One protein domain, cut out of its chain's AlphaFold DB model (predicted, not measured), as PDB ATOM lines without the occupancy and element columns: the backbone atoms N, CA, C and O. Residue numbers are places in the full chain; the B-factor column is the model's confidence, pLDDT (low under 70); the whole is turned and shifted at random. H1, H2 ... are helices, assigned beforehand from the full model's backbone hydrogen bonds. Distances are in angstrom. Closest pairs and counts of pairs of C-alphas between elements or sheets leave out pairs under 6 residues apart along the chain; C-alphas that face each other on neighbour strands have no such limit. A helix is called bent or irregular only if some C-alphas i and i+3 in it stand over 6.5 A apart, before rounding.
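What this domain is: This is residues 60 to 179 of the 180 residues of an uncharacterized protein of Ralstonia sp. NFACC01 (UniProt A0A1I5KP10). Four helices, H3 to H6, make an up-and-down bundle, each running against the one before, with H1 and H2 packed crosswise toward the end where H3 begins. The printed part has 120 residues, with six named helices, H1 to H6 in order along the chain, which hold 91 of them, and no named strand; the class is all helix. The whole is compact, radius of gyration of the C-alphas 14.5 A, and elongated, 43 by 28 by 24 A.

How they stand to each other: H3, residues 90 to 112, is the hub. It forms a hairpin with H4, residues 115 to 132, at a shallow tilt of 16 degrees; their closest C-alphas, Ala 99 and Val 132, are 5.6 A apart. H5, residues 136 to 149, touches H3, closest C-alphas Val 103 and Ala 142, 6.1 A. H6, residues 164 to 179, touches H4 with residues 173 to 178 alone, closest C-alphas Met 129 and Leu 178, 5.9 A. H1, residues 61 to 70, touches residues 97 to 101 of H3 alone, about perpendicular at 78 degrees, closest C-alphas Val 63 and Asn 97, 6.2 A. H2, residues 77 to 86, touches residues 137 to 141 of H5 alone, closest C-alphas Leu 83 and Glu 137, 6.2 A. Every O i to N i+4 pair is within hydrogen-bond range in H1, H2, H3 and H5, 10 of 14 in H4 and 11 of 12 in H6.

Where its parts are: H3 spans 32.5 A from C-alpha 90 at (-7.533, 9.254, 12.451). H4, 25.4 A, is irregular: C-alphas 116 and 119 are 7.8 A apart. H6, 22.8 A, ends at C-alpha 179, (-15.497, 30.086, 0.542).

The domain as a whole: The C-alphas farthest apart, of Thr 89 and Thr 160, are 44.9 A apart. The printed part has no cut. The H5 to H6 link, 14 residues, is long; within it residues 153 to 155 have pLDDT under 70.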
ATOM      1  N   ASP A  60      -6.566  16.490  20.995       90.44
ATOM      2  CA  ASP A  60      -6.294  17.672  21.806       90.44
ATOM      3  C   ASP A  60      -7.463  17.909  22.784       90.44
ATOM      4  O   ASP A  60      -8.574  18.216  22.342       90.44
ATOM      5  N   PRO A  61      -7.247  17.790  24.111       90.62
ATOM      6  CA  PRO A  61      -8.305  17.992  25.098       90.62
ATOM      7  C   PRO A  61      -8.897  19.405  25.088       90.62
ATOM      8  O   PRO A  61     -10.067  19.572  25.432       90.62
ATOM      9  N   ALA A  62      -8.112  20.421  24.707       90.06
ATOM     10  CA  ALA A  62      -8.597  21.794  24.614       90.06
ATOM     11  C   ALA A  62      -9.531  21.952  23.412       90.06
ATOM     12  O   ALA A  62     -10.623  22.496  23.555       90.06
ATOM     13  N   VAL A  63      -9.151  21.395  22.256       93.00
ATOM     14  CA  VAL A  63     -10.043  21.333  21.088       93.00
ATOM     15  C   VAL A  63     -11.306  20.555  21.426       93.00
ATOM     16  O   VAL A  63     -12.398  21.010  21.102       93.00
ATOM     17  N   GLN A  64     -11.176  19.405  22.096       92.62
ATOM     18  CA  GLN A  64     -12.331  18.620  22.511       92.62
ATOM     19  C   GLN A  64     -13.281  19.474  23.345       92.62
ATOM     20  O   GLN A  64     -14.452  19.556  23.007       92.62
ATOM     21  N   ALA A  65     -12.790  20.165  24.373       90.56
ATOM     22  CA  ALA A  65     -13.625  21.040  25.190       90.56
ATOM     23  C   ALA A  65     -14.347  22.115  24.360       90.56
ATOM     24  O   ALA A  65     -15.561  22.231  24.489       90.56
ATOM     25  N   VAL A  66     -13.631  22.821  23.476       91.06
ATOM     26  CA  VAL A  66     -14.211  23.863  22.608       91.06
ATOM     27  C   VAL A  66     -15.304  23.296  21.707       91.06
ATOM     28  O   VAL A  66     -16.400  23.847  21.651       91.06
ATOM     29  N   VAL A  67     -15.038  22.177  21.030       92.12
ATOM     30  CA  VAL A  67     -16.030  21.528  20.165       92.12
ATOM     31  C   VAL A  67     -17.236  21.107  20.996       92.12
ATOM     32  O   VAL A  67     -18.358  21.434  20.635       92.12
ATOM     33  N   LEU A  68     -17.042  20.442  22.140       91.19
ATOM     34  CA  LEU A  68     -18.189  20.010  22.935       91.19
ATOM     35  C   LEU A  68     -19.026  21.201  23.447       91.19
ATOM     36  O   LEU A  68     -20.251  21.124  23.474       91.19
ATOM     37  N   GLU A  69     -18.384  22.297  23.854       89.12
ATOM     38  CA  GLU A  69     -19.071  23.513  24.305       89.12
ATOM     39  C   GLU A  69     -19.883  24.160  23.182       89.12
ATOM     40  O   GLU A  69     -21.033  24.541  23.406       89.12
ATOM     41  N   LEU A  70     -19.329  24.205  21.968       90.12
ATOM     42  CA  LEU A  70     -19.994  24.762  20.791       90.12
ATOM     43  C   LEU A  70     -21.313  24.042  20.464       90.12
ATOM     44  O   LEU A  70     -22.271  24.671  20.026       90.12
ATOM     45  N   PHE A  71     -21.381  22.731  20.713       89.62
ATOM     46  CA  PHE A  71     -22.568  21.907  20.459       89.62
ATOM     47  C   PHE A  71     -23.449  21.681  21.698       89.62
ATOM     48  O   PHE A  71     -24.475  21.000  21.606       89.62
ATOM     49  N   ALA A  72     -23.092  22.241  22.858       85.31
ATOM     50  CA  ALA A  72     -23.787  21.980  24.119       85.31
ATOM     51  C   ALA A  72     -25.238  22.493  24.137       85.31
ATOM     52  O   ALA A  72     -26.062  21.964  24.885       85.31
ATOM     53  N   ASP A  73     -25.566  23.493  23.314       83.12
ATOM     54  CA  ASP A  73     -26.920  24.048  23.212       83.12
ATOM     55  C   ASP A  73     -27.885  23.186  22.372       83.12
ATOM     56  O   ASP A  73     -29.090  23.443  22.350       83.12
ATOM     57  N   GLY A  74     -27.358  22.153  21.704       82.75
ATOM     58  CA  GLY A  74     -28.116  21.189  20.913       82.75
ATOM     59  C   GLY A  74     -28.666  21.712  19.582       82.75
ATOM     60  O   GLY A  74     -29.367  20.963  18.903       82.75
ATOM     61  N   LYS A  75     -28.372  22.952  19.168       86.69
ATOM     62  CA  LYS A  75     -28.953  23.541  17.944       86.69
ATOM     63  C   LYS A  75     -28.313  23.037  16.655       86.69
ATOM     64  O   LYS A  75     -28.953  23.052  15.609       86.69
ATOM     65  N   HIS A  76     -27.074  22.558  16.729       89.75
ATOM     66  CA  HIS A  76     -26.267  22.183  15.563       89.75
ATOM     67  C   HIS A  76     -26.111  20.659  15.412       89.75
ATOM     68  O   HIS A  76     -25.062  20.162  15.005       89.75
ATOM     69  N   GLY A  77     -27.157  19.897  15.752       87.75
ATOM     70  CA  GLY A  77     -27.093  18.433  15.814       87.75
ATOM     71  C   GLY A  77     -26.689  17.754  14.499       87.75
ATOM     72  O   GLY A  77     -25.908  16.811  14.518       87.75
ATOM     73  N   GLU A  78     -27.170  18.232  13.347       91.69
ATOM     74  CA  GLU A  78     -26.820  17.633  12.045       91.69
ATOM     75  C   GLU A  78     -25.339  17.796  11.696       91.69
ATOM     76  O   GLU A  78     -24.721  16.879  11.155       91.69
ATOM     77  N   LEU A  79     -24.757  18.953  12.020       94.38
ATOM     78  CA  LEU A  79     -23.324  19.170  11.864       94.38
ATOM     79  C   LEU A  79     -22.542  18.277  12.832       94.38
ATOM     80  O   LEU A  79     -21.556  17.668  12.428       94.38
ATOM     81  N   MET A  80     -23.007  18.137  14.076       92.31
ATOM     82  CA  MET A  80     -22.384  17.234  15.045       92.31
ATOM     83  C   MET A  80     -22.404  15.774  14.566       92.31
ATOM     84  O   MET A  80     -21.396  15.084  14.697       92.31
ATOM     85  N   ASP A  81     -23.502  15.308  13.958       92.12
ATOM     86  CA  ASP A  81     -23.587  13.970  13.352       92.12
ATOM     87  C   ASP A  81     -22.504  13.779  12.272       92.12
ATOM     88  O   ASP A  81     -21.769  12.786  12.288       92.12
ATOM     89  N   ARG A  82     -22.355  14.756  11.365       95.50
ATOM     90  CA  ARG A  82     -21.327  14.723  10.311       95.50
ATOM     91  C   ARG A  82     -19.912  14.788  10.878       95.50
ATOM     92  O   ARG A  82     -19.061  14.019  10.444       95.50
ATOM     93  N   LEU A  83     -19.662  15.642  11.871       95.38
ATOM     94  CA  LEU A  83     -18.354  15.769  12.519       95.38
ATOM     95  C   LEU A  83     -17.956  14.499  13.269       95.38
ATOM     96  O   LEU A  83     -16.799  14.099  13.193       95.38
ATOM     97  N   VAL A  84     -18.889  13.842  13.963       94.50
ATOM     98  CA  VAL A  84     -18.631  12.551  14.619       94.50
ATOM     99  C   VAL A  84     -18.275  11.486  13.584       94.50
ATOM    100  O   VAL A  84     -17.295  10.765  13.771       94.50
ATOM    101  N   ALA A  85     -19.022  11.407  12.479       95.25
ATOM    102  CA  ALA A  85     -18.725  10.470  11.399       95.25
ATOM    103  C   ALA A  85     -17.365  10.764  10.740       95.25
ATOM    104  O   ALA A  85     -16.575   9.848  10.514       95.25
ATOM    105  N   PHE A  86     -17.059  12.036  10.488       95.88
ATOM    106  CA  PHE A  86     -15.789  12.477   9.917       95.88
ATOM    107  C   PHE A  86     -14.607  12.164  10.848       95.88
ATOM    108  O   PHE A  86     -13.620  11.540  10.443       95.88
ATOM    109  N   ALA A  87     -14.737  12.511  12.131       95.56
ATOM    110  CA  ALA A  87     -13.733  12.282  13.165       95.56
ATOM    111  C   ALA A  87     -13.604  10.813  13.605       95.56
ATOM    112  O   ALA A  87     -12.732  10.499  14.413       95.56
ATOM    113  N   ALA A  88     -14.419   9.897  13.073       93.88
ATOM    114  CA  ALA A  88     -14.266   8.464  13.322       93.88
ATOM    115  C   ALA A  88     -12.968   7.893  12.716       93.88
ATOM    116  O   ALA A  88     -12.527   6.810  13.099       93.88
ATOM    117  N   THR A  89     -12.348   8.615  11.778       94.56
ATOM    118  CA  THR A  89     -11.039   8.275  11.206       94.56
ATOM    119  C   THR A  89      -9.921   9.086  11.863       94.56
ATOM    120  O   THR A  89     -10.123  10.238  12.242       94.56
ATOM    121  N   ASP A  90      -8.706   8.530  11.932       93.31
ATOM    122  CA  ASP A  90      -7.533   9.254  12.451       93.31
ATOM    123  C   ASP A  90      -7.258  10.555  11.684       93.31
ATOM    124  O   ASP A  90      -6.937  11.582  12.286       93.31
ATOM    125  N   LEU A  91      -7.401  10.514  10.354       93.88
ATOM    126  CA  LEU A  91      -7.236  11.688   9.501       93.88
ATOM    127  C   LEU A  91      -8.312  12.733   9.804       93.88
ATOM    128  O   LEU A  91      -7.974  13.890  10.023       93.88
ATOM    129  N   GLY A  92      -9.585  12.339   9.859       95.38
ATOM    130  CA  GLY A  92     -10.677  13.266  10.144       95.38
ATOM    131  C   GLY A  92     -10.567  13.880  11.539       95.38
ATOM    132  O   GLY A  92     -10.669  15.095  11.684       95.38
ATOM    133  N   ALA A  93     -10.236  13.087  12.563       94.75
ATOM    134  CA  ALA A  93      -9.983  13.604  13.907       94.75
ATOM    135  C   ALA A  93      -8.809  14.594  13.920       94.75
ATOM    136  O   ALA A  93      -8.862  15.625  14.595       94.75
ATOM    137  N   HIS A  94      -7.741  14.315  13.167       95.38
ATOM    138  CA  HIS A  94      -6.636  15.257  13.005       95.38
ATOM    139  C   HIS A  94      -7.089  16.554  12.322       95.38
ATOM    140  O   HIS A  94      -6.733  17.634  12.791       95.38
ATOM    141  N   GLN A  95      -7.920  16.461  11.285       96.88
ATOM    142  CA  GLN A  95      -8.433  17.622  10.563       96.88
ATOM    143  C   GLN A  95      -9.388  18.479  11.402       96.88
ATOM    144  O   GLN A  95      -9.288  19.700  11.358       96.88
ATOM    145  N   VAL A  96     -10.233  17.885  12.252       96.81
ATOM    146  CA  VAL A  96     -11.052  18.649  13.215       96.81
ATOM    147  C   VAL A  96     -10.165  19.424  14.195       96.81
ATOM    148  O   VAL A  96     -10.416  20.602  14.463       96.81
ATOM    149  N   ASN A  97      -9.088  18.800  14.695       96.19
ATOM    150  CA  ASN A  97      -8.112  19.490  15.546       96.19
ATOM    151  C   ASN A  97      -7.419  20.636  14.812       96.19
ATOM    152  O   ASN A  97      -7.306  21.734  15.356       96.19
ATOM    153  N   TYR A  98      -6.971  20.386  13.582       96.19
ATOM    154  CA  TYR A  98      -6.339  21.396  12.750       96.19
ATOM    155  C   TYR A  98      -7.278  22.578  12.500       96.19
ATOM    156  O   TYR A  98      -6.917  23.705  12.828       96.19
ATOM    157  N   ALA A  99      -8.490  22.325  12.002       97.38
ATOM    158  CA  ALA A  99      -9.465  23.358  11.671       97.38
ATOM    159  C   ALA A  99      -9.828  24.206  12.894       97.38
ATOM    160  O   ALA A  99      -9.760  25.431  12.835       97.38
ATOM    161  N   THR A 100     -10.111  23.565  14.032       97.12
ATOM    162  CA  THR A 100     -10.460  24.289  15.263       97.12
ATOM    163  C   THR A 100      -9.323  25.204  15.713       97.12
ATOM    164  O   THR A 100      -9.558  26.372  16.022       97.12
ATOM    165  N   ARG A 101      -8.075  24.708  15.712       96.38
ATOM    166  CA  ARG A 101      -6.891  25.494  16.109       96.38
ATOM    167  C   ARG A 101      -6.548  26.593  15.110       96.38
ATOM    168  O   ARG A 101      -6.143  27.674  15.522       96.38
ATOM    169  N   ALA A 102      -6.694  26.318  13.817       96.81
ATOM    170  CA  ALA A 102      -6.485  27.292  12.758       96.81
ATOM    171  C   ALA A 102      -7.451  28.467  12.928       96.81
ATOM    172  O   ALA A 102      -7.019  29.605  13.048       96.81
ATOM    173  N   VAL A 103      -8.752  28.192  13.038       96.81
ATOM    174  CA  VAL A 103      -9.780  29.236  13.147       96.81
ATOM    175  C   VAL A 103      -9.614  30.047  14.431       96.81
ATOM    176  O   VAL A 103      -9.540  31.270  14.368       96.81
ATOM    177  N   THR A 104      -9.466  29.395  15.586       94.00
ATOM    178  CA  THR A 104      -9.230  30.106  16.860       94.00
ATOM    179  C   THR A 104      -7.928  30.912  16.851       94.00
ATOM    180  O   THR A 104      -7.896  32.035  17.352       94.00
ATOM    181  N   GLY A 105      -6.868  30.396  16.226       94.62
ATOM    182  CA  GLY A 105      -5.619  31.128  16.023       94.62
ATOM    183  C   GLY A 105      -5.787  32.361  15.131       94.62
ATOM    184  O   GLY A 105      -5.290  33.432  15.473       94.62
ATOM    185  N   LEU A 106      -6.520  32.246  14.021       96.25
ATOM    186  CA  LEU A 106      -6.817  33.377  13.138       96.25
ATOM    187  C   LEU A 106      -7.690  34.430  13.818       96.25
ATOM    188  O   LEU A 106      -7.444  35.617  13.624       96.25
ATOM    189  N   LEU A 107      -8.662  34.024  14.636       94.50
ATOM    190  CA  LEU A 107      -9.491  34.938  15.427       94.50
ATOM    191  C   LEU A 107      -8.650  35.697  16.458       94.50
ATOM    192  O   LEU A 107      -8.758  36.919  16.579       94.50
ATOM    193  N   LEU A 108      -7.723  35.009  17.131       93.25
ATOM    194  CA  LEU A 108      -6.759  35.659  18.016       93.25
ATOM    195  C   LEU A 108      -5.873  36.648  17.250       93.25
ATOM    196  O   LEU A 108      -5.695  37.784  17.690       93.25
ATOM    197  N   LEU A 109      -5.337  36.260  16.091       94.25
ATOM    198  CA  LEU A 109      -4.548  37.158  15.245       94.25
ATOM    199  C   LEU A 109      -5.382  38.344  14.754       94.25
ATOM    200  O   LEU A 109      -4.880  39.465  14.724       94.25
ATOM    201  N   ALA A 110      -6.663  38.145  14.447       93.81
ATOM    202  CA  ALA A 110      -7.549  39.231  14.054       93.81
ATOM    203  C   ALA A 110      -7.652  40.298  15.158       93.81
ATOM    204  O   ALA A 110      -7.669  41.494  14.850       93.81
ATOM    205  N   LYS A 111      -7.625  39.863  16.426       92.31
ATOM    206  CA  LYS A 111      -7.670  40.695  17.638       92.31
ATOM    207  C   LYS A 111      -6.317  41.252  18.092       92.31
ATOM    208  O   LYS A 111      -6.312  42.129  18.950       92.31
ATOM    209  N   THR A 112      -5.186  40.761  17.573       91.81
ATOM    210  CA  THR A 112      -3.853  41.062  18.148       91.81
ATOM    211  C   THR A 112      -2.779  41.472  17.146       91.81
ATOM    212  O   THR A 112      -1.864  42.202  17.519       91.81
ATOM    213  N   ALA A 113      -2.870  41.054  15.880       91.44
ATOM    214  CA  ALA A 113      -1.877  41.398  14.867       91.44
ATOM    215  C   ALA A 113      -1.856  42.913  14.641       91.44
ATOM    216  O   ALA A 113      -2.903  43.537  14.426       91.44
ATOM    217  N   MET A 114      -0.672  43.516  14.633       93.00
ATOM    218  CA  MET A 114      -0.533  44.956  14.438       93.00
ATOM    219  C   MET A 114      -0.957  45.337  13.009       93.00
ATOM    220  O   MET A 114      -0.762  44.549  12.081       93.00
ATOM    221  N   PRO A 115      -1.481  46.551  12.758       91.25
ATOM    222  CA  PRO A 115      -1.879  46.971  11.408       91.25
ATOM    223  C   PRO A 115      -0.766  46.829  10.355       91.25
ATOM    224  O   PRO A 115      -1.022  46.437   9.219       91.25
ATOM    225  N   ARG A 116       0.497  47.047  10.749       92.56
ATOM    226  CA  ARG A 116       1.679  46.856   9.887       92.56
ATOM    227  C   ARG A 116       1.914  45.404   9.440       92.56
ATOM    228  O   ARG A 116       2.668  45.179   8.501       92.56
ATOM    229  N   GLU A 117       1.289  44.429  10.097       92.31
ATOM    230  CA  GLU A 117       1.407  42.993   9.807       92.31
ATOM    231  C   GLU A 117       0.285  42.491   8.882       92.31
ATOM    232  O   GLU A 117       0.157  41.289   8.665       92.31
ATOM    233  N   ALA A 118      -0.522  43.388   8.298       89.94
ATOM    234  CA  ALA A 118      -1.692  43.029   7.490       89.94
ATOM    235  C   ALA A 118      -1.385  42.043   6.347       89.94
ATOM    236  O   ALA A 118      -2.142  41.100   6.127       89.94
ATOM    237  N   ALA A 119      -0.260  42.217   5.645       91.69
ATOM    238  CA  ALA A 119       0.137  41.304   4.572       91.69
ATOM    239  C   ALA A 119       0.433  39.890   5.098       91.69
ATOM    240  O   ALA A 119       0.024  38.905   4.484       91.69
ATOM    241  N   HIS A 120       1.100  39.795   6.253       94.94
ATOM    242  CA  HIS A 120       1.370  38.515   6.897       94.94
ATOM    243  C   HIS A 120       0.071  37.859   7.366       94.94
ATOM    244  O   HIS A 120      -0.153  36.694   7.059       94.94
ATOM    245  N   PHE A 121      -0.825  38.628   7.996       95.38
ATOM    246  CA  PHE A 121      -2.143  38.149   8.408       95.38
ATOM    247  C   PHE A 121      -2.922  37.531   7.238       95.38
ATOM    248  O   PHE A 121      -3.348  36.383   7.328       95.38
ATOM    249  N   VAL A 122      -3.060  38.244   6.114       94.75
ATOM    250  CA  VAL A 122      -3.791  37.740   4.936       94.75
ATOM    251  C   VAL A 122      -3.152  36.465   4.379       94.75
ATOM    252  O   VAL A 122      -3.864  35.541   3.982       94.75
ATOM    253  N   GLN A 123      -1.819  36.391   4.358       95.88
ATOM    254  CA  GLN A 123      -1.115  35.192   3.915       95.88
ATOM    255  C   GLN A 123      -1.393  34.003   4.846       95.88
ATOM    256  O   GLN A 123      -1.763  32.931   4.369       95.88
ATOM    257  N   THR A 124      -1.305  34.207   6.163       97.00
ATOM    258  CA  THR A 124      -1.606  33.177   7.165       97.00
ATOM    259  C   THR A 124      -3.050  32.691   7.065       97.00
ATOM    260  O   THR A 124      -3.284  31.485   7.116       97.00
ATOM    261  N   VAL A 125      -4.015  33.594   6.850       97.12
ATOM    262  CA  VAL A 125      -5.423  33.232   6.618       97.12
ATOM    263  C   VAL A 125      -5.548  32.279   5.427       97.12
ATOM    264  O   VAL A 125      -6.151  31.215   5.549       97.12
ATOM    265  N   ARG A 126      -4.945  32.615   4.279       95.69
ATOM    266  CA  ARG A 126      -5.025  31.781   3.067       95.69
ATOM    267  C   ARG A 126      -4.416  30.398   3.267       95.69
ATOM    268  O   ARG A 126      -5.016  29.408   2.848       95.69
ATOM    269  N   GLU A 127      -3.239  30.342   3.883       95.56
ATOM    270  CA  GLU A 127      -2.520  29.093   4.148       95.56
ATOM    271  C   GLU A 127      -3.308  28.187   5.092       95.56
ATOM    272  O   GLU A 127      -3.499  27.009   4.799       95.56
ATOM    273  N   GLN A 128      -3.818  28.738   6.194       96.00
ATOM    274  CA  GLN A 128      -4.538  27.949   7.187       96.00
ATOM    275  C   GLN A 128      -5.918  27.504   6.692       96.00
ATOM    276  O   GLN A 128      -6.309  26.355   6.892       96.00
ATOM    277  N   MET A 129      -6.648  28.363   5.975       97.00
ATOM    278  CA  MET A 129      -7.958  27.990   5.430       97.00
ATOM    279  C   MET A 129      -7.851  27.030   4.238       97.00
ATOM    280  O   MET A 129      -8.809  26.322   3.946       97.00
ATOM    281  N   ALA A 130      -6.693  26.910   3.574       95.19
ATOM    282  CA  ALA A 130      -6.474  25.890   2.537       95.19
ATOM    283  C   ALA A 130      -6.667  24.453   3.047       95.19
ATOM    284  O   ALA A 130      -7.154  23.614   2.295       95.19
ATOM    285  N   GLY A 131      -6.329  24.173   4.311       92.88
ATOM    286  CA  GLY A 131      -6.539  22.852   4.914       92.88
ATOM    287  C   GLY A 131      -7.977  22.588   5.377       92.88
ATOM    288  O   GLY A 131      -8.357  21.434   5.543       92.88
ATOM    289  N   VAL A 132      -8.780  23.640   5.564       96.44
ATOM    290  CA  VAL A 132     -10.164  23.555   6.072       96.44
ATOM    291  C   VAL A 132     -11.172  23.434   4.929       96.44
ATOM    292  O   VAL A 132     -12.052  22.580   4.963       96.44
ATOM    293  N   ARG A 133     -10.997  24.248   3.883       95.00
ATOM    294  CA  ARG A 133     -11.892  24.365   2.722       95.00
ATOM    295  C   ARG A 133     -12.339  23.067   2.041       95.00
ATOM    296  O   ARG A 133     -13.488  23.020   1.609       95.00
ATOM    297  N   PRO A 134     -11.493  22.028   1.891       96.00
ATOM    298  CA  PRO A 134     -11.902  20.819   1.178       96.00
ATOM    299  C   PRO A 134     -13.024  20.030   1.867       96.00
ATOM    300  O   PRO A 134     -13.591  19.134   1.247       96.00
ATOM    301  N   TYR A 135     -13.320  20.332   3.135       96.44
ATOM    302  CA  TYR A 135     -14.212  19.552   3.985       96.44
ATOM    303  C   TYR A 135     -15.417  20.402   4.419       96.44
ATOM    304  O   TYR A 135     -15.254  21.298   5.252       96.44
ATOM    305  N   PRO A 136     -16.630  20.138   3.896       96.31
ATOM    306  CA  PRO A 136     -17.823  20.930   4.206       96.31
ATOM    307  C   PRO A 136     -18.123  21.026   5.708       96.31
ATOM    308  O   PRO A 136     -18.368  22.112   6.224       96.31
ATOM    309  N   GLU A 137     -18.010  19.916   6.439       96.19
ATOM    310  CA  GLU A 137     -18.191  19.877   7.893       96.19
ATOM    311  C   GLU A 137     -17.181  20.746   8.657       96.19
ATOM    312  O   GLU A 137     -17.512  21.283   9.713       96.19
ATOM    313  N   LEU A 138     -15.963  20.925   8.135       97.69
ATOM    314  CA  LEU A 138     -14.964  21.791   8.764       97.69
ATOM    315  C   LEU A 138     -15.186  23.262   8.419       97.69
ATOM    316  O   LEU A 138     -14.898  24.118   9.251       97.69
ATOM    317  N   VAL A 139     -15.714  23.555   7.228       97.81
ATOM    318  CA  VAL A 139     -16.144  24.907   6.852       97.81
ATOM    319  C   VAL A 139     -17.294  25.359   7.750       97.81
ATOM    320  O   VAL A 139     -17.205  26.424   8.353       97.81
ATOM    321  N   GLU A 140     -18.322  24.528   7.926       97.31
ATOM    322  CA  GLU A 140     -19.440  24.838   8.825       97.31
ATOM    323  C   GLU A 140     -18.985  24.951  10.292       97.31
ATOM    324  O   GLU A 140     -19.401  25.867  11.002       97.31
ATOM    325  N   LEU A 141     -18.081  24.073  10.754       97.44
ATOM    326  CA  LEU A 141     -17.469  24.196  12.084       97.44
ATOM    327  C   LEU A 141     -16.719  25.528  12.240       97.44
ATOM    328  O   LEU A 141     -16.822  26.174  13.281       97.44
ATOM    329  N   ALA A 142     -15.963  25.941  11.221       97.38
ATOM    330  CA  ALA A 142     -15.227  27.198  11.228       97.38
ATOM    331  C   ALA A 142     -16.163  28.411  11.304       97.38
ATOM    332  O   ALA A 142     -15.912  29.318  12.095       97.38
ATOM    333  N   GLU A 143     -17.255  28.414  10.537       96.19
ATOM    334  CA  GLU A 143     -18.268  29.473  10.594       96.19
ATOM    335  C   GLU A 143     -18.902  29.565  11.992       96.19
ATOM    336  O   GLU A 143     -18.978  30.659  12.553       96.19
ATOM    337  N   LEU A 144     -19.239  28.432  12.621       95.62
ATOM    338  CA  LEU A 144     -19.760  28.428  13.994       95.62
ATOM    339  C   LEU A 144     -18.752  28.940  15.029       95.62
ATOM    340  O   LEU A 144     -19.139  29.648  15.958       95.62
ATOM    341  N   LEU A 145     -17.466  28.613  14.886       95.50
ATOM    342  CA  LEU A 145     -16.419  29.132  15.772       95.50
ATOM    343  C   LEU A 145     -16.272  30.655  15.646       95.50
ATOM    344  O   LEU A 145     -16.113  31.336  16.657       95.50
ATOM    345  N   ILE A 146     -16.362  31.194  14.426       94.38
ATOM    346  CA  ILE A 146     -16.340  32.643  14.173       94.38
ATOM    347  C   ILE A 146     -17.559  33.314  14.822       94.38
ATOM    348  O   ILE A 146     -17.414  34.333  15.497       94.38
ATOM    349  N   GLU A 147     -18.752  32.735  14.667       92.25
ATOM    350  CA  GLU A 147     -19.967  33.249  15.306       92.25
ATOM    351  C   GLU A 147     -19.901  33.210  16.836       92.25
ATOM    352  O   GLU A 147     -20.386  34.131  17.498       92.25
ATOM    353  N   ALA A 148     -19.330  32.145  17.402       90.44
ATOM    354  CA  ALA A 148     -19.167  32.001  18.842       90.44
ATOM    355  C   ALA A 148     -18.183  33.039  19.402       90.44
ATOM    356  O   ALA A 148     -18.483  33.678  20.410       90.44
ATOM    357  N   ASP A 149     -17.054  33.265  18.726       88.44
ATOM    358  CA  ASP A 149     -16.060  34.265  19.132       88.44
ATOM    359  C   ASP A 149     -16.599  35.698  19.042       88.44
ATOM    360  O   ASP A 149     -16.310  36.512  19.915       88.44
ATOM    361  N   ALA A 150     -17.453  35.995  18.056       82.25
ATOM    362  CA  ALA A 150     -18.122  37.293  17.947       82.25
ATOM    363  C   ALA A 150     -19.046  37.606  19.141       82.25
ATOM    364  O   ALA A 150     -19.373  38.768  19.377       82.25
ATOM    365  N   ARG A 151     -19.480  36.581  19.884       78.62
ATOM    366  CA  ARG A 151     -20.303  36.706  21.098       78.62
ATOM    367  C   ARG A 151     -19.481  36.598  22.388       78.62
ATOM    368  O   ARG A 151     -20.065  36.722  23.462       78.62
ATOM    369  N   SER A 152     -18.179  36.318  22.296       75.19
ATOM    370  CA  SER A 152     -17.291  36.115  23.444       75.19
ATOM    371  C   SER A 152     -16.545  37.399  23.820       75.19
ATOM    372  O   SER A 152     -15.997  38.095  22.965       75.19
ATOM    373  N   ASP A 153     -16.458  37.650  25.129       64.38
ATOM    374  CA  ASP A 153     -15.679  38.737  25.736       64.38
ATOM    375  C   ASP A 153     -14.272  38.281  26.201       64.38
ATOM    376  O   ASP A 153     -13.555  39.040  26.854       64.38
ATOM    377  N   ASP A 154     -13.849  37.047  25.893       65.00
ATOM    378  CA  ASP A 154     -12.700  36.397  26.556       65.00
ATOM    379  C   ASP A 154     -11.331  37.000  26.199       65.00
ATOM    380  O   ASP A 154     -10.392  36.951  27.000       65.00
ATOM    381  N   VAL A 155     -11.196  37.575  25.001       65.38
ATOM    382  CA  VAL A 155      -9.978  38.281  24.575       65.38
ATOM    383  C   VAL A 155     -10.365  39.668  24.072       65.38
ATOM    384  O   VAL A 155     -10.783  39.800  22.915       65.38
ATOM    385  N   PRO A 156     -10.227  40.715  24.903       74.44
ATOM    386  CA  PRO A 156     -10.470  42.072  24.455       74.44
ATOM    387  C   PRO A 156      -9.349  42.496  23.501       74.44
ATOM    388  O   PRO A 156      -8.162  42.386  23.814       74.44
ATOM    389  N   ARG A 157      -9.727  42.998  22.325       83.44
ATOM    390  CA  ARG A 157      -8.809  43.743  21.455       83.44
ATOM    391  C   ARG A 157      -8.600  45.144  22.024       83.44
ATOM    392  O   ARG A 157      -9.512  45.700  22.632       83.44
ATOM    393  N   ASP A 158      -7.433  45.732  21.780       87.12
ATOM    394  CA  ASP A 158      -7.217  47.155  22.046       87.12
ATOM    395  C   ASP A 158      -7.896  47.981  20.936       87.12
ATOM    396  O   ASP A 158      -7.402  47.982  19.802       87.12
ATOM    397  N   PRO A 159      -9.008  48.691  21.220       85.19
ATOM    398  CA  PRO A 159      -9.754  49.423  20.200       85.19
ATOM    399  C   PRO A 159      -8.982  50.631  19.653       85.19
ATOM    400  O   PRO A 159      -9.364  51.175  18.621       85.19
ATOM    401  N   THR A 160      -7.899  51.057  20.316       88.75
ATOM    402  CA  THR A 160      -7.037  52.148  19.835       88.75
ATOM    403  C   THR A 160      -6.066  51.693  18.744       88.75
ATOM    404  O   THR A 160      -5.600  52.514  17.954       88.75
ATOM    405  N   ILE A 161      -5.773  50.389  18.684       88.25
ATOM    406  CA  ILE A 161      -4.867  49.778  17.702       88.25
ATOM    407  C   ILE A 161      -5.666  49.022  16.635       88.25
ATOM    408  O   ILE A 161      -5.314  49.056  15.454       88.25
ATOM    409  N   ILE A 162      -6.724  48.322  17.047       90.44
ATOM    410  CA  ILE A 162      -7.582  47.504  16.192       90.44
ATOM    411  C   ILE A 162      -9.014  47.972  16.401       90.44
ATOM    412  O   ILE A 162      -9.731  47.480  17.275       90.44
ATOM    413  N   ASP A 163      -9.420  48.943  15.591       90.62
ATOM    414  CA  ASP A 163     -10.785  49.452  15.587       90.62
ATOM    415  C   ASP A 163     -11.789  48.432  15.016       90.62
ATOM    416  O   ASP A 163     -11.439  47.348  14.534       90.62
ATOM    417  N   ASP A 164     -13.072  48.769  15.119       89.75
ATOM    418  CA  ASP A 164     -14.176  47.890  14.728       89.75
ATOM    419  C   ASP A 164     -14.163  47.600  13.222       89.75
ATOM    420  O   ASP A 164     -14.520  46.497  12.799       89.75
ATOM    421  N   ALA A 165     -13.721  48.567  12.413       91.44
ATOM    422  CA  ALA A 165     -13.657  48.440  10.964       91.44
ATOM    423  C   ALA A 165     -12.549  47.466  10.543       91.44
ATOM    424  O   ALA A 165     -12.799  46.547   9.761       91.44
ATOM    425  N   LEU A 166     -11.346  47.616  11.103       92.19
ATOM    426  CA  LEU A 166     -10.220  46.720  10.865       92.19
ATOM    427  C   LEU A 166     -10.526  45.312  11.371       92.19
ATOM    428  O   LEU A 166     -10.232  44.335  10.682       92.19
ATOM    429  N   PHE A 167     -11.132  45.187  12.553       91.94
ATOM    430  CA  PHE A 167     -11.535  43.883  13.068       91.94
ATOM    431  C   PHE A 167     -12.558  43.211  12.141       91.94
ATOM    432  O   PHE A 167     -12.344  42.075  11.725       91.94
ATOM    433  N   SER A 168     -13.605  43.934  11.731       91.81
ATOM    434  CA  SER A 168     -14.627  43.416  10.809       91.81
ATOM    435  C   SER A 168     -14.027  42.986   9.466       91.81
ATOM    436  O   SER A 168     -14.328  41.896   8.986       91.81
ATOM    437  N   GLN A 169     -13.109  43.778   8.902       94.56
ATOM    438  CA  GLN A 169     -12.389  43.433   7.672       94.56
ATOM    439  C   GLN A 169     -11.585  42.132   7.819       94.56
ATOM    440  O   GLN A 169     -11.514  41.323   6.894       94.56
ATOM    441  N   ARG A 170     -10.956  41.919   8.978       95.44
ATOM    442  CA  ARG A 170     -10.169  40.709   9.254       95.44
ATOM    443  C   ARG A 170     -11.052  39.477   9.410       95.44
ATOM    444  O   ARG A 170     -10.695  38.431   8.875       95.44
ATOM    445  N   ILE A 171     -12.197  39.604  10.080       95.25
ATOM    446  CA  ILE A 171     -13.200  38.532  10.145       95.25
ATOM    447  C   ILE A 171     -13.702  38.194   8.740       95.25
ATOM    448  O   ILE A 171     -13.696  37.028   8.355       95.25
ATOM    449  N   GLU A 172     -14.031  39.206   7.936       94.69
ATOM    450  CA  GLU A 172     -14.457  39.002   6.554       94.69
ATOM    451  C   GLU A 172     -13.384  38.285   5.723       94.69
ATOM    452  O   GLU A 172     -13.706  37.366   4.975       94.69
ATOM    453  N   ALA A 173     -12.103  38.631   5.889       95.62
ATOM    454  CA  ALA A 173     -11.010  37.946   5.204       95.62
ATOM    455  C   ALA A 173     -10.939  36.449   5.555       95.62
ATOM    456  O   ALA A 173     -10.717  35.625   4.665       95.62
ATOM    457  N   ILE A 174     -11.157  36.087   6.827       96.75
ATOM    458  CA  ILE A 174     -11.218  34.686   7.272       96.75
ATOM    459  C   ILE A 174     -12.414  33.983   6.617       96.75
ATOM    460  O   ILE A 174     -12.248  32.934   5.995       96.75
ATOM    461  N   THR A 175     -13.605  34.583   6.686       95.38
ATOM    462  CA  THR A 175     -14.832  34.011   6.112       95.38
ATOM    463  C   THR A 175     -14.755  33.866   4.592       95.38
ATOM    464  O   THR A 175     -15.162  32.842   4.047       95.38
ATOM    465  N   GLN A 176     -14.202  34.847   3.877       94.62
ATOM    466  CA  GLN A 176     -14.002  34.754   2.429       94.62
ATOM    467  C   GLN A 176     -13.019  33.636   2.075       94.62
ATOM    468  O   GLN A 176     -13.258  32.895   1.125       94.62
ATOM    469  N   ALA A 177     -11.944  33.465   2.850       94.69
ATOM    470  CA  ALA A 177     -10.970  32.405   2.621       94.69
ATOM    471  C   ALA A 177     -11.525  30.993   2.870       94.69
ATOM    472  O   ALA A 177     -10.946  30.042   2.358       94.69
ATOM    473  N   LEU A 178     -12.634  30.840   3.600       93.31
ATOM    474  CA  LEU A 178     -13.359  29.569   3.735       93.31
ATOM    475  C   LEU A 178     -14.217  29.227   2.504       93.31
ATOM    476  O   LEU A 178     -14.578  28.069   2.319       93.31
ATOM    477  N   ARG A 179     -14.550  30.218   1.667       87.56
ATOM    478  CA  ARG A 179     -15.497  30.086   0.542       87.56
ATOM    479  C   ARG A 179     -14.837  30.030  -0.840       87.56
ATOM    480  O   ARG A 179     -15.546  29.863  -1.829       87.56
TER     481      ARG A 179